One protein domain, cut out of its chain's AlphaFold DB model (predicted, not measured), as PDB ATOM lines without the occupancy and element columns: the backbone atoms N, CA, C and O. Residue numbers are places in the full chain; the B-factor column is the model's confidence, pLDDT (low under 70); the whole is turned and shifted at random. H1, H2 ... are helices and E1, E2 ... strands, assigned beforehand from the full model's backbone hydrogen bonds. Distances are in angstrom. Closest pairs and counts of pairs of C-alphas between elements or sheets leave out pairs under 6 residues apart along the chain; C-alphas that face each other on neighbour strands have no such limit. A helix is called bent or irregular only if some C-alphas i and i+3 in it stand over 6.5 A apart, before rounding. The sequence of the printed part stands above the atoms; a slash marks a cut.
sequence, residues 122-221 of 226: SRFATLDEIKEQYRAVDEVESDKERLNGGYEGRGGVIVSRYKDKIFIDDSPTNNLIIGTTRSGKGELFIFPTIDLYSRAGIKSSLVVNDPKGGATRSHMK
ATOM      1  N   SER A 122     201.844 163.350 160.052       68.00
ATOM      2  CA  SER A 122     200.994 163.117 158.883       68.00
ATOM      3  C   SER A 122     201.609 163.788 157.659       68.00
ATOM      4  O   SER A 122     201.929 164.975 157.687       68.00
ATOM      5  N   ARG A 123     201.747 163.040 156.564       84.69
ATOM      6  CA  ARG A 123     202.022 163.626 155.249       84.69
ATOM      7  C   ARG A 123     200.724 164.083 154.596       84.69
ATOM      8  O   ARG A 123     199.649 163.590 154.933       84.69
ATOM      9  N   PHE A 124     200.833 164.978 153.620       88.38
ATOM     10  CA  PHE A 124     199.712 165.241 152.724       88.38
ATOM     11  C   PHE A 124     199.324 163.951 151.981       88.38
ATOM     12  O   PHE A 124     200.190 163.158 151.588       88.38
ATOM     13  N   ALA A 125     198.019 163.736 151.836       89.81
ATOM     14  CA  ALA A 125     197.481 162.631 151.056       89.81
ATOM     15  C   ALA A 125     197.822 162.817 149.572       89.81
ATOM     16  O   ALA A 125     197.890 163.948 149.075       89.81
ATOM     17  N   THR A 126     198.042 161.713 148.861       94.19
ATOM     18  CA  THR A 126     198.175 161.748 147.402       94.19
ATOM     19  C   THR A 126     196.800 161.884 146.753       94.19
ATOM     20  O   THR A 126     195.763 161.627 147.363       94.19
ATOM     21  N   LEU A 127     196.772 162.285 145.482       94.38
ATOM     22  CA  LEU A 127     195.517 162.383 144.744       94.38
ATOM     23  C   LEU A 127     194.811 161.022 144.615       94.38
ATOM     24  O   LEU A 127     193.585 160.975 144.631       94.38
ATOM     25  N   ASP A 128     195.569 159.935 144.479       95.25
ATOM     26  CA  ASP A 128     194.999 158.594 144.334       95.25
ATOM     27  C   ASP A 128     194.383 158.109 145.651       95.25
ATOM     28  O   ASP A 128     193.274 157.586 145.639       95.25
ATOM     29  N   GLU A 129     195.013 158.421 146.789       95.00
ATOM     30  CA  GLU A 129     194.434 158.182 148.120       95.00
ATOM     31  C   GLU A 129     193.142 158.980 148.330       95.00
ATOM     32  O   GLU A 129     192.168 158.459 148.867       95.00
ATOM     33  N   ILE A 130     193.101 160.236 147.871       95.81
ATOM     34  CA  ILE A 130     191.891 161.068 147.948       95.81
ATOM     35  C   ILE A 130     190.765 160.473 147.093       95.81
ATOM     36  O   ILE A 130     189.626 160.434 147.547       95.81
ATOM     37  N   LYS A 131     191.067 160.004 145.877       94.88
ATOM     38  CA  LYS A 131     190.077 159.380 144.980       94.88
ATOM     39  C   LYS A 131     189.523 158.066 145.525       94.88
ATOM     40  O   LYS A 131     188.382 157.737 145.227       94.88
ATOM     41  N   GLU A 132     190.338 157.310 146.254       95.19
ATOM     42  CA  GLU A 132     189.924 156.049 146.872       95.19
ATOM     43  C   GLU A 132     189.044 156.287 148.107       95.19
ATOM     44  O   GLU A 132     188.074 155.564 148.322       95.19
ATOM     45  N   GLN A 133     189.358 157.312 148.906       93.88
ATOM     46  CA  GLN A 133     188.665 157.592 150.167       93.88
ATOM     47  C   GLN A 133     187.406 158.442 150.014       93.88
ATOM     48  O   GLN A 133     186.449 158.255 150.764       93.88
ATOM     49  N   TYR A 134     187.414 159.398 149.085       95.38
ATOM     50  CA  TYR A 134     186.375 160.414 148.978       95.38
ATOM     51  C   TYR A 134     185.636 160.321 147.660       95.38
ATOM     52  O   TYR A 134     186.196 160.064 146.592       95.38
ATOM     53  N   ARG A 135     184.344 160.612 147.734       93.94
ATOM     54  CA  ARG A 135     183.464 160.553 146.582       93.94
ATOM     55  C   ARG A 135     183.707 161.739 145.655       93.94
ATOM     56  O   ARG A 135     183.726 162.881 146.102       93.94
ATOM     57  N   ALA A 136     183.836 161.475 144.358       94.75
ATOM     58  CA  ALA A 136     183.939 162.516 143.339       94.75
ATOM     59  C   ALA A 136     182.553 162.956 142.835       94.75
ATOM     60  O   ALA A 136     181.727 162.119 142.471       94.75
ATOM     61  N   VAL A 137     182.336 164.267 142.759       94.38
ATOM     62  CA  VAL A 137     181.144 164.930 142.203       94.38
ATOM     63  C   VAL A 137     181.587 165.975 141.177       94.38
ATOM     64  O   VAL A 137     182.706 166.486 141.271       94.38
ATOM     65  N   ASP A 138     180.747 166.278 140.186       93.19
ATOM     66  CA  ASP A 138     181.035 167.337 139.212       93.19
ATOM     67  C   ASP A 138     181.112 168.705 139.915       93.19
ATOM     68  O   ASP A 138     180.217 169.086 140.683       93.19
ATOM     69  N   GLU A 139     182.197 169.452 139.668       90.38
ATOM     70  CA  GLU A 139     182.392 170.786 140.259       90.38
ATOM     71  C   GLU A 139     181.273 171.742 139.853       90.38
ATOM     72  O   GLU A 139     180.720 172.454 140.692       90.38
ATOM     73  N   VAL A 140     180.910 171.708 138.575       88.19
ATOM     74  CA  VAL A 140     179.774 172.435 138.016       88.19
ATOM     75  C   VAL A 140     178.682 171.428 137.702       88.19
ATOM     76  O   VAL A 140     178.971 170.347 137.195       88.19
ATOM     77  N   GLU A 141     177.433 171.793 137.979       85.94
ATOM     78  CA  GLU A 141     176.285 170.955 137.653       85.94
ATOM     79  C   GLU A 141     176.299 170.533 136.178       85.94
ATOM     80  O   GLU A 141     176.252 171.375 135.277       85.94
ATOM     81  N   SER A 142     176.340 169.223 135.935       87.06
ATOM     82  CA  SER A 142     176.250 168.682 134.582       87.06
ATOM     83  C   SER A 142     174.800 168.634 134.095       87.06
ATOM     84  O   SER A 142     173.854 168.557 134.882       87.06
ATOM     85  N   ASP A 143     174.599 168.615 132.774       87.38
ATOM     86  CA  ASP A 143     173.253 168.518 132.187       87.38
ATOM     87  C   ASP A 143     172.477 167.293 132.701       87.38
ATOM     88  O   ASP A 143     171.259 167.347 132.872       87.38
ATOM     89  N   LYS A 144     173.189 166.199 133.009       85.81
ATOM     90  CA  LYS A 144     172.614 164.982 133.600       85.81
ATOM     91  C   LYS A 144     172.111 165.218 135.021       85.81
ATOM     92  O   LYS A 144     170.985 164.838 135.324       85.81
ATOM     93  N   GLU A 145     172.915 165.851 135.873       86.81
ATOM     94  CA  GLU A 145     172.494 166.223 137.229       86.81
ATOM     95  C   GLU A 145     171.290 167.163 137.181       86.81
ATOM     96  O   GLU A 145     170.327 166.988 137.927       86.81
ATOM     97  N   ARG A 146     171.285 168.113 136.240       84.69
ATOM     98  CA  ARG A 146     170.170 169.045 136.067       84.69
ATOM     99  C   ARG A 146     168.868 168.344 135.685       84.69
ATOM    100  O   ARG A 146     167.829 168.677 136.246       84.69
ATOM    101  N   LEU A 147     168.923 167.380 134.765       85.12
ATOM    102  CA  LEU A 147     167.762 166.583 134.352       85.12
ATOM    103  C   LEU A 147     167.268 165.646 135.464       85.12
ATOM    104  O   LEU A 147     166.063 165.461 135.613       85.12
ATOM    105  N   ASN A 148     168.184 165.099 136.264       83.62
ATOM    106  CA  ASN A 148     167.868 164.166 137.349       83.62
ATOM    107  C   ASN A 148     167.522 164.863 138.679       83.62
ATOM    108  O   ASN A 148     167.223 164.194 139.666       83.62
ATOM    109  N   GLY A 149     167.575 166.198 138.728       83.44
ATOM    110  CA  GLY A 149     167.336 166.987 139.937       83.44
ATOM    111  C   GLY A 149     168.509 167.022 140.928       83.44
ATOM    112  O   GLY A 149     168.387 167.659 141.976       83.44
ATOM    113  N   GLY A 150     169.644 166.407 140.591       88.50
ATOM    114  CA  GLY A 150     170.849 166.344 141.410       88.50
ATOM    115  C   GLY A 150     171.808 165.213 141.022       88.50
ATOM    116  O   GLY A 150     171.526 164.424 140.117       88.50
ATOM    117  N   TYR A 151     172.933 165.117 141.731       90.88
ATOM    118  CA  TYR A 151     173.810 163.941 141.701       90.88
ATOM    119  C   TYR A 151     173.331 162.888 142.705       90.88
ATOM    120  O   TYR A 151     172.682 163.207 143.694       90.88
ATOM    121  N   GLU A 152     173.643 161.613 142.475       90.56
ATOM    122  CA  GLU A 152     173.203 160.517 143.357       90.56
ATOM    123  C   GLU A 152     173.730 160.690 144.800       90.56
ATOM    124  O   GLU A 152     174.694 161.410 145.013       90.56
ATOM    125  N   GLY A 153     173.166 160.037 145.815       91.44
ATOM    126  CA  GLY A 153     173.747 160.016 147.169       91.44
ATOM    127  C   GLY A 153     173.578 161.303 147.989       91.44
ATOM    128  O   GLY A 153     172.733 162.149 147.691       91.44
ATOM    129  N   ARG A 154     174.341 161.408 149.086       92.62
ATOM    130  CA  ARG A 154     174.270 162.519 150.051       92.62
ATOM    131  C   ARG A 154     175.254 163.630 149.699       92.62
ATOM    132  O   ARG A 154     176.273 163.389 149.053       92.62
ATOM    133  N   GLY A 155     174.931 164.835 150.162       92.12
ATOM    134  CA  GLY A 155     175.875 165.943 150.184       92.12
ATOM    135  C   GLY A 155     176.945 165.744 151.248       92.12
ATOM    136  O   GLY A 155     176.736 165.016 152.219       92.12
ATOM    137  N   GLY A 156     178.078 166.404 151.053       92.50
ATOM    138  CA  GLY A 156     179.250 166.245 151.898       92.50
ATOM    139  C   GLY A 156     180.100 167.503 151.952       92.50
ATOM    140  O   GLY A 156     179.864 168.482 151.239       92.50
ATOM    141  N   VAL A 157     181.095 167.478 152.831       93.56
ATOM    142  CA  VAL A 157     182.049 168.574 152.997       93.56
ATOM    143  C   VAL A 157     183.188 168.438 151.993       93.56
ATOM    144  O   VAL A 157     183.646 167.342 151.694       93.56
ATOM    145  N   ILE A 158     183.647 169.565 151.453       94.25
ATOM    146  CA  ILE A 158     184.690 169.592 150.425       94.25
ATOM    147  C   ILE A 158     186.048 169.250 151.034       94.25
ATOM    148  O   ILE A 158     186.520 169.947 151.935       94.25
ATOM    149  N   VAL A 159     186.705 168.230 150.482       94.25
ATOM    150  CA  VAL A 159     188.054 167.805 150.886       94.25
ATOM    151  C   VAL A 159     189.107 168.295 149.902       94.25
ATOM    152  O   VAL A 159     190.144 168.820 150.303       94.25
ATOM    153  N   SER A 160     188.854 168.138 148.602       94.25
ATOM    154  CA  SER A 160     189.803 168.509 147.551       94.25
ATOM    155  C   SER A 160     189.084 168.831 146.245       94.25
ATOM    156  O   SER A 160     187.962 168.381 146.015       94.25
ATOM    157  N   ARG A 161     189.741 169.595 145.370       94.00
ATOM    158  CA  ARG A 161     189.298 169.835 143.992       94.00
ATOM    159  C   ARG A 161     190.394 169.416 143.035       94.00
ATOM    160  O   ARG A 161     191.565 169.728 143.254       94.00
ATOM    161  N   TYR A 162     190.017 168.730 141.967       94.62
ATOM    162  CA  TYR A 162     190.950 168.344 140.923       94.62
ATOM    163  C   TYR A 162     190.253 168.343 139.570       94.62
ATOM    164  O   TYR A 162     189.327 167.564 139.347       94.62
ATOM    165  N   LYS A 163     190.754 169.178 138.654       93.00
ATOM    166  CA  LYS A 163     190.161 169.402 137.328       93.00
ATOM    167  C   LYS A 163     188.698 169.843 137.456       93.00
ATOM    168  O   LYS A 163     188.454 170.876 138.051       93.00
ATOM    169  N   ASP A 164     187.776 169.069 136.904       93.25
ATOM    170  CA  ASP A 164     186.331 169.278 136.846       93.25
ATOM    171  C   ASP A 164     185.572 168.559 137.977       93.25
ATOM    172  O   ASP A 164     184.345 168.453 137.942       93.25
ATOM    173  N   LYS A 165     186.292 168.037 138.980       94.19
ATOM    174  CA  LYS A 165     185.728 167.244 140.076       94.19
ATOM    175  C   LYS A 165     186.008 167.859 141.441       94.19
ATOM    176  O   LYS A 165     187.120 168.311 141.733       94.19
ATOM    177  N   ILE A 166     185.014 167.755 142.317       95.19
ATOM    178  CA  ILE A 166     185.140 167.986 143.754       95.19
ATOM    179  C   ILE A 166     185.078 166.640 144.474       95.19
ATOM    180  O   ILE A 166     184.176 165.842 144.238       95.19
ATOM    181  N   PHE A 167     186.028 166.412 145.375       96.19
ATOM    182  CA  PHE A 167     186.009 165.287 146.301       96.19
ATOM    183  C   PHE A 167     185.335 165.704 147.599       96.19
ATOM    184  O   PHE A 167     185.768 166.670 148.242       96.19
ATOM    185  N   ILE A 168     184.283 164.979 147.965       95.38
ATOM    186  CA  ILE A 168     183.460 165.253 149.136       95.38
ATOM    187  C   ILE A 168     183.558 164.119 150.157       95.38
ATOM    188  O   ILE A 168     183.633 162.944 149.798       95.38
ATOM    189  N   ASP A 169     183.528 164.499 151.430       94.75
ATOM    190  CA  ASP A 169     183.285 163.608 152.558       94.75
ATOM    191  C   ASP A 169     181.798 163.674 152.922       94.75
ATOM    192  O   ASP A 169     181.321 164.684 153.445       94.75
ATOM    193  N   ASP A 170     181.057 162.617 152.591       93.19
ATOM    194  CA  ASP A 170     179.626 162.462 152.870       93.19
ATOM    195  C   ASP A 170     179.346 161.707 154.186       93.19
ATOM    196  O   ASP A 170     178.197 161.348 154.483       93.19
ATOM    197  N   SER A 171     180.381 161.496 155.010       91.75
ATOM    198  CA  SER A 171     180.242 160.926 156.347       91.75
ATOM    199  C   SER A 171     179.552 161.904 157.315       91.75
ATOM    200  O   SER A 171     179.673 163.126 157.190       91.75
ATOM    201  N   PRO A 172     178.824 161.401 158.333       88.38
ATOM    202  CA  PRO A 172     178.146 162.238 159.323       88.38
ATOM    203  C   PRO A 172     179.134 162.777 160.375       88.38
ATOM    204  O   PRO A 172     179.032 162.465 161.563       88.38
ATOM    205  N   THR A 173     180.117 163.567 159.942       86.94
ATOM    206  CA  THR A 173     181.164 164.143 160.794       86.94
ATOM    207  C   THR A 173     181.018 165.658 160.946       86.94
ATOM    208  O   THR A 173     180.547 166.377 160.064       86.94
ATOM    209  N   ASN A 174     181.431 166.167 162.108       90.38
ATOM    210  CA  ASN A 174     181.454 167.603 162.373       90.38
ATOM    211  C   ASN A 174     182.739 168.223 161.821       90.38
ATOM    212  O   ASN A 174     183.835 167.725 162.076       90.38
ATOM    213  N   ASN A 175     182.602 169.350 161.125       90.38
ATOM    214  CA  ASN A 175     183.699 170.009 160.426       90.38
ATOM    215  C   ASN A 175     184.001 171.388 161.031       90.38
ATOM    216  O   ASN A 175     183.092 172.177 161.284       90.38
ATOM    217  N   LEU A 176     185.287 171.690 161.243       92.12
ATOM    218  CA  LEU A 176     185.766 172.985 161.737       92.12
ATOM    219  C   LEU A 176     186.664 173.644 160.687       92.12
ATOM    220  O   LEU A 176     187.770 173.177 160.424       92.12
ATOM    221  N   ILE A 177     186.208 174.763 160.124       89.62
ATOM    222  CA  ILE A 177     186.929 175.499 159.077       89.62
ATOM    223  C   ILE A 177     187.555 176.747 159.689       89.62
ATOM    224  O   ILE A 177     186.862 177.706 160.042       89.62
ATOM    225  N   ILE A 178     188.881 176.756 159.793       90.62
ATOM    226  CA  ILE A 178     189.637 177.855 160.397       90.62
ATOM    227  C   ILE A 178     190.290 178.690 159.301       90.62
ATOM    228  O   ILE A 178     190.844 178.179 158.335       90.62
ATOM    229  N   GLY A 179     190.245 180.007 159.462       88.38
ATOM    230  CA  GLY A 179     190.961 180.932 158.596       88.38
ATOM    231  C   GLY A 179     190.760 182.365 159.056       88.38
ATOM    232  O   GLY A 179     189.786 182.677 159.743       88.38
ATOM    233  N   THR A 180     191.633 183.264 158.631       91.38
ATOM    234  CA  THR A 180     191.570 184.691 158.973       91.38
ATOM    235  C   THR A 180     190.482 185.433 158.182       91.38
ATOM    236  O   THR A 180     189.878 184.907 157.242       91.38
ATOM    237  N   THR A 181     190.155 186.667 158.568       85.88
ATOM    238  CA  THR A 181     189.246 187.518 157.779       85.88
ATOM    239  C   THR A 181     189.811 187.722 156.370       85.88
ATOM    240  O   THR A 181     191.011 187.919 156.218       85.88
ATOM    241  N   ARG A 182     188.946 187.688 155.342       84.88
ATOM    242  CA  ARG A 182     189.319 187.805 153.914       84.88
ATOM    243  C   ARG A 182     190.129 186.619 153.349       84.88
ATOM    244  O   ARG A 182     190.586 186.686 152.221       84.88
ATOM    245  N   SER A 183     190.214 185.493 154.060       89.25
ATOM    246  CA  SER A 183     190.853 184.262 153.554       89.25
ATOM    247  C   SER A 183     189.995 183.456 152.560       89.25
ATOM    248  O   SER A 183     190.301 182.303 152.284       89.25
ATOM    249  N   GLY A 184     188.857 183.995 152.109       86.44
ATOM    250  CA  GLY A 184     187.977 183.317 151.151       86.44
ATOM    251  C   GLY A 184     187.102 182.184 151.703       86.44
ATOM    252  O   GLY A 184     186.422 181.554 150.912       86.44
ATOM    253  N   LYS A 185     187.038 181.928 153.024       89.50
ATOM    254  CA  LYS A 185     186.230 180.813 153.596       89.50
ATOM    255  C   LYS A 185     184.778 180.756 153.100       89.50
ATOM    256  O   LYS A 185     184.256 179.668 152.897       89.50
ATOM    257  N   GLY A 186     184.131 181.912 152.932       86.69
ATOM    258  CA  GLY A 186     182.761 181.992 152.418       86.69
ATOM    259  C   GLY A 186     182.658 181.451 150.990       86.69
ATOM    260  O   GLY A 186     181.982 180.458 150.758       86.69
ATOM    261  N   GLU A 187     183.407 182.065 150.075       86.00
ATOM    262  CA  GLU A 187     183.403 181.764 148.635       86.00
ATOM    263  C   GLU A 187     184.018 180.404 148.284       86.00
ATOM    264  O   GLU A 187     183.521 179.691 147.423       86.00
ATOM    265  N   LEU A 188     185.111 180.021 148.947       86.31
ATOM    266  CA  LEU A 188     185.865 178.814 148.598       86.31
ATOM    267  C   LEU A 188     185.316 177.549 149.257       86.31
ATOM    268  O   LEU A 188     185.567 176.453 148.754       86.31
ATOM    269  N   PHE A 189     184.597 177.687 150.375       89.62
ATOM    270  CA  PHE A 189     184.184 176.544 151.185       89.62
ATOM    271  C   PHE A 189     182.693 176.549 151.507       89.62
ATOM    272  O   PHE A 189     182.002 175.603 151.147       89.62
ATOM    273  N   ILE A 190     182.174 177.602 152.147       88.62
ATOM    274  CA  ILE A 190     180.784 177.617 152.629       88.62
ATOM    275  C   ILE A 190     179.779 177.577 151.471       88.62
ATOM    276  O   ILE A 190     178.929 176.692 151.460       88.62
ATOM    277  N   PHE A 191     179.870 178.481 150.488       87.69
ATOM    278  CA  PHE A 191     178.904 178.511 149.377       87.69
ATOM    279  C   PHE A 191     178.968 177.262 148.491       87.69
ATOM    280  O   PHE A 191     177.912 176.688 148.237       87.69
ATOM    281  N   PRO A 192     180.157 176.757 148.109       90.12
ATOM    282  CA  PRO A 192     180.250 175.508 147.359       90.12
ATOM    283  C   PRO A 192     179.737 174.294 148.147       90.12
ATOM    284  O   PRO A 192     179.118 173.406 147.574       90.12
ATOM    285  N   THR A 193     179.933 174.259 149.471       91.12
ATOM    286  CA  THR A 193     179.376 173.186 150.312       91.12
ATOM    287  C   THR A 193     177.847 173.244 150.324       91.12
ATOM    288  O   THR A 193     177.193 172.221 150.156       91.12
ATOM    289  N   ILE A 194     177.259 174.438 150.466       90.06
ATOM    290  CA  ILE A 194     175.802 174.627 150.387       90.06
ATOM    291  C   ILE A 194     175.263 174.173 149.020       90.06
ATOM    292  O   ILE A 194     174.265 173.455 148.974       90.06
ATOM    293  N   ASP A 195     175.934 174.547 147.926       88.69
ATOM    294  CA  ASP A 195     175.584 174.107 146.572       88.69
ATOM    295  C   ASP A 195     175.575 172.575 146.460       88.69
ATOM    296  O   ASP A 195     174.558 171.998 146.066       88.69
ATOM    297  N   LEU A 196     176.643 171.910 146.915       91.00
ATOM    298  CA  LEU A 196     176.748 170.450 146.921       91.00
ATOM    299  C   LEU A 196     175.618 169.791 147.711       91.00
ATOM    300  O   LEU A 196     175.000 168.856 147.207       91.00
ATOM    301  N   TYR A 197     175.300 170.270 148.916       91.69
ATOM    302  CA  TYR A 197     174.170 169.734 149.683       91.69
ATOM    303  C   TYR A 197     172.820 169.974 148.993       91.69
ATOM    304  O   TYR A 197     171.917 169.149 149.123       91.69
ATOM    305  N   SER A 198     172.673 171.068 148.241       88.50
ATOM    306  CA  SER A 198     171.436 171.380 147.515       88.50
ATOM    307  C   SER A 198     171.239 170.517 146.258       88.50
ATOM    308  O   SER A 198     170.099 170.157 145.935       88.50
ATOM    309  N   ARG A 199     172.342 170.159 145.582       89.81
ATOM    310  CA  ARG A 199     172.388 169.284 144.398       89.81
ATOM    311  C   ARG A 199     172.413 167.793 144.734       89.81
ATOM    312  O   ARG A 199     172.312 166.984 143.822       89.81
ATOM    313  N   ALA A 200     172.543 167.405 145.997       92.00
ATOM    314  CA  ALA A 200     172.501 165.999 146.382       92.00
ATOM    315  C   ALA A 200     171.104 165.398 146.150       92.00
ATOM    316  O   ALA A 200     170.086 166.016 146.472       92.00
ATOM    317  N   GLY A 201     171.055 164.170 145.637       89.62
ATOM    318  CA  GLY A 201     169.815 163.424 145.420       89.62
ATOM    319  C   GLY A 201     169.117 163.087 146.736       89.62
ATOM    320  O   GLY A 201     167.894 163.167 146.832       89.62
ATOM    321  N   ILE A 202     169.893 162.794 147.786       90.00
ATOM    322  CA  ILE A 202     169.405 162.733 149.167       90.00
ATOM    323  C   ILE A 202     169.598 164.116 149.791       90.00
ATOM    324  O   ILE A 202     170.665 164.431 150.326       90.00
ATOM    325  N   LYS A 203     168.560 164.950 149.698       87.25
ATOM    326  CA  LYS A 203     168.577 166.326 150.206       87.25
ATOM    327  C   LYS A 203     168.634 166.362 151.735       87.25
ATOM    328  O   LYS A 203     167.836 165.716 152.413       87.25
ATOM    329  N   SER A 204     169.540 167.180 152.263       85.25
ATOM    330  CA  SER A 204     169.659 167.461 153.697       85.25
ATOM    331  C   SER A 204     168.967 168.774 154.055       85.25
ATOM    332  O   SER A 204     169.036 169.746 153.303       85.25
ATOM    333  N   SER A 205     168.358 168.845 155.238       88.50
ATOM    334  CA  SER A 205     167.922 170.122 155.809       88.50
ATOM    335  C   SER A 205     169.142 170.923 156.273       88.50
ATOM    336  O   SER A 205     169.943 170.431 157.067       88.50
ATOM    337  N   LEU A 206     169.285 172.158 155.789       86.88
ATOM    338  CA  LEU A 206     170.381 173.055 156.157       86.88
ATOM    339  C   LEU A 206     169.862 174.198 157.032       86.88
ATOM    340  O   LEU A 206     168.956 174.930 156.636       86.88
ATOM    341  N   VAL A 207     170.477 174.388 158.198       88.31
ATOM    342  CA  VAL A 207     170.284 175.582 159.031       88.31
ATOM    343  C   VAL A 207     171.547 176.423 158.930       88.31
ATOM    344  O   VAL A 207     172.600 176.041 159.438       88.31
ATOM    345  N   VAL A 208     171.453 177.565 158.252       85.50
ATOM    346  CA  VAL A 208     172.600 178.444 157.992       85.50
ATOM    347  C   VAL A 208     172.477 179.700 158.844       85.50
ATOM    348  O   VAL A 208     171.608 180.536 158.618       85.50
ATOM    349  N   ASN A 209     173.373 179.848 159.820       84.69
ATOM    350  CA  ASN A 209     173.502 181.094 160.566       84.69
ATOM    351  C   ASN A 209     174.383 182.073 159.776       84.69
ATOM    352  O   ASN A 209     175.606 181.929 159.739       84.69
ATOM    353  N   ASP A 210     173.756 183.056 159.137       85.38
ATOM    354  CA  ASP A 210     174.425 184.062 158.316       85.38
ATOM    355  C   ASP A 210     174.260 185.471 158.912       85.38
ATOM    356  O   ASP A 210     173.463 186.277 158.423       85.38
ATOM    357  N   PRO A 211     175.030 185.820 159.960       78.25
ATOM    358  CA  PRO A 211     174.887 187.101 160.653       78.25
ATOM    359  C   PRO A 211     175.220 188.311 159.766       78.25
ATOM    360  O   PRO A 211     174.889 189.441 160.114       78.25
ATOM    361  N   LYS A 212     175.899 188.097 158.629       76.12
ATOM    362  CA  LYS A 212     176.286 189.154 157.682       76.12
ATOM    363  C   LYS A 212     175.455 189.146 156.399       76.12
ATOM    364  O   LYS A 212     175.686 190.002 155.546       76.12
ATOM    365  N   GLY A 213     174.510 188.222 156.237       71.38
ATOM    366  CA  GLY A 213     173.651 188.113 155.055       71.38
ATOM    367  C   GLY A 213     174.397 187.835 153.741       71.38
ATOM    368  O   GLY A 213     173.913 188.241 152.686       71.38
ATOM    369  N   GLY A 214     175.606 187.266 153.785       69.94
ATOM    370  CA  GLY A 214     176.381 186.941 152.582       69.94
ATOM    371  C   GLY A 214     175.859 185.702 151.846       69.94
ATOM    372  O   GLY A 214     175.682 185.737 150.631       69.94
ATOM    373  N   ALA A 215     175.552 184.633 152.580       65.56
ATOM    374  CA  ALA A 215     174.984 183.399 152.038       65.56
ATOM    375  C   ALA A 215     173.578 183.631 151.480       65.56
ATOM    376  O   ALA A 215     173.274 183.239 150.350       65.56
ATOM    377  N   THR A 216     172.744 184.339 152.245       64.25
ATOM    378  CA  THR A 216     171.341 184.577 151.895       64.25
ATOM    379  C   THR A 216     171.197 185.450 150.646       64.25
ATOM    380  O   THR A 216     170.335 185.190 149.810       64.25
ATOM    381  N   ARG A 217     172.044 186.476 150.480       64.94
ATOM    382  CA  ARG A 217     171.952 187.395 149.331       64.94
ATOM    383  C   ARG A 217     172.504 186.814 148.037       64.94
ATOM    384  O   ARG A 217     171.917 187.058 146.988       64.94
ATOM    385  N   SER A 218     173.611 186.081 148.105       64.12
ATOM    386  CA  SER A 218     174.321 185.656 146.897       64.12
ATOM    387  C   SER A 218     173.806 184.335 146.325       64.12
ATOM    388  O   SER A 218     173.808 184.177 145.110       64.12
ATOM    389  N   HIS A 219     173.341 183.400 147.164       64.62
ATOM    390  CA  HIS A 219     173.154 182.005 146.733       64.62
ATOM    391  C   HIS A 219     171.786 181.396 147.075       64.62
ATOM    392  O   HIS A 219     171.477 180.294 146.630       64.62
ATOM    393  N   MET A 220     170.896 182.102 147.781       63.62
ATOM    394  CA  MET A 220     169.574 181.540 148.099       63.62
ATOM    395  C   MET A 220     168.694 181.291 146.866       63.62
ATOM    396  O   MET A 220     167.838 180.416 146.898       63.62
ATOM    397  N   LYS A 221     168.938 182.007 145.759       59.69
ATOM    398  CA  LYS A 221     168.254 181.775 144.476       59.69
ATOM    399  C   LYS A 221     168.793 180.574 143.693       59.69
ATOM    400  O   LYS A 221     168.072 180.061 142.846       59.69
TER     401      LYS A 221
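This is residues 122 to 221 of the 226 residues of an uncharacterized protein of Clostridium tertium (UniProt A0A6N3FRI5). A small antiparallel sheet of three strands, in the order E1, E4, E3, is set between two helices: the short H1 covers one face, and the long H3 crosses the opposite face. By the last residues of H3 a short parallel pair of strands, E2 and E5, makes a second small sheet, with H2 near E2; H4 lies beyond H3, away from the larger sheet, and residues 178 to 184 stick out as a free loop. The printed part has 100 residues, with four named helices and five named strands in the order H1, E1, H2, E2, E3, E4, H3, E5, H4, a mixed class of helices and strands. It is compact, with a radius of gyration of the C-alphas of 14.1 A and spans of 39 by 38 by 25 A.

H1 is residues 127 to 133, 10.0 A long, with C-alpha 127 at (195.517, 162.383, 144.744). E1 is residues 135 to 138, H2 residues 143 to 148 and E2 residues 151 to 154. E3, residues 157 to 162, is 15.0 A long, and E4, residues 165 to 169, is 13.2 A long. H3, residues 185 to 199, is 20.2 A long, with C-alpha 185 at (186.230, 180.813, 153.596); it is irregular, with C-alphas 188 and 191 7.0 A apart. E5 is residues 200 to 202, and H4, residues 214 to 219, has C-alpha 219 at (173.154, 182.005, 146.733).

In the larger sheet E1 and E4 are antiparallel at 141 degrees, with N 137 and O 166 2.8 A apart. E3 and E4 form a hairpin, antiparallel at 152 degrees, with N 167 and O 160 2.8 A apart. H1 is on this sheet, over E4, at a height over the sheet of 9.3 A; the closest C-alphas of H1 and E4, Lys 131 and Phe 167, are 7.3 A apart. H3 is on the opposite face at a height of 8.9 A and runs across the strands, at 76 degrees to E3 on the local plane. The closest C-alphas of H3 and E3, Val 157 and Thr 193, are 6.0 A apart. E2 and E5 are parallel at 56 degrees, with N 201 and O 151 2.7 A apart. The closest C-alphas of H2 and E2, Glu 145 and Tyr 151, are 5.2 A apart. H3, with residues 186 to 191 alone, only just touches H4, with 3 pairs of C-alphas within 8 A, the closest those of Phe 191 and Ala 215 at 6.8 A. In H1, H2 and H4 every O i to N i+4 pair is within hydrogen-bond range; in H3, 9 of 11 are.

The C-alphas farthest apart, Ser 122 and Leu 147, are 41.5 A apart. The printed part has no cut. The links E4 to H3 and E5 to H4 are long, with 15 and 11 residues. The mean pLDDT of the printed part is 87.6; residue 122 and residues 214 to 221 are under 70.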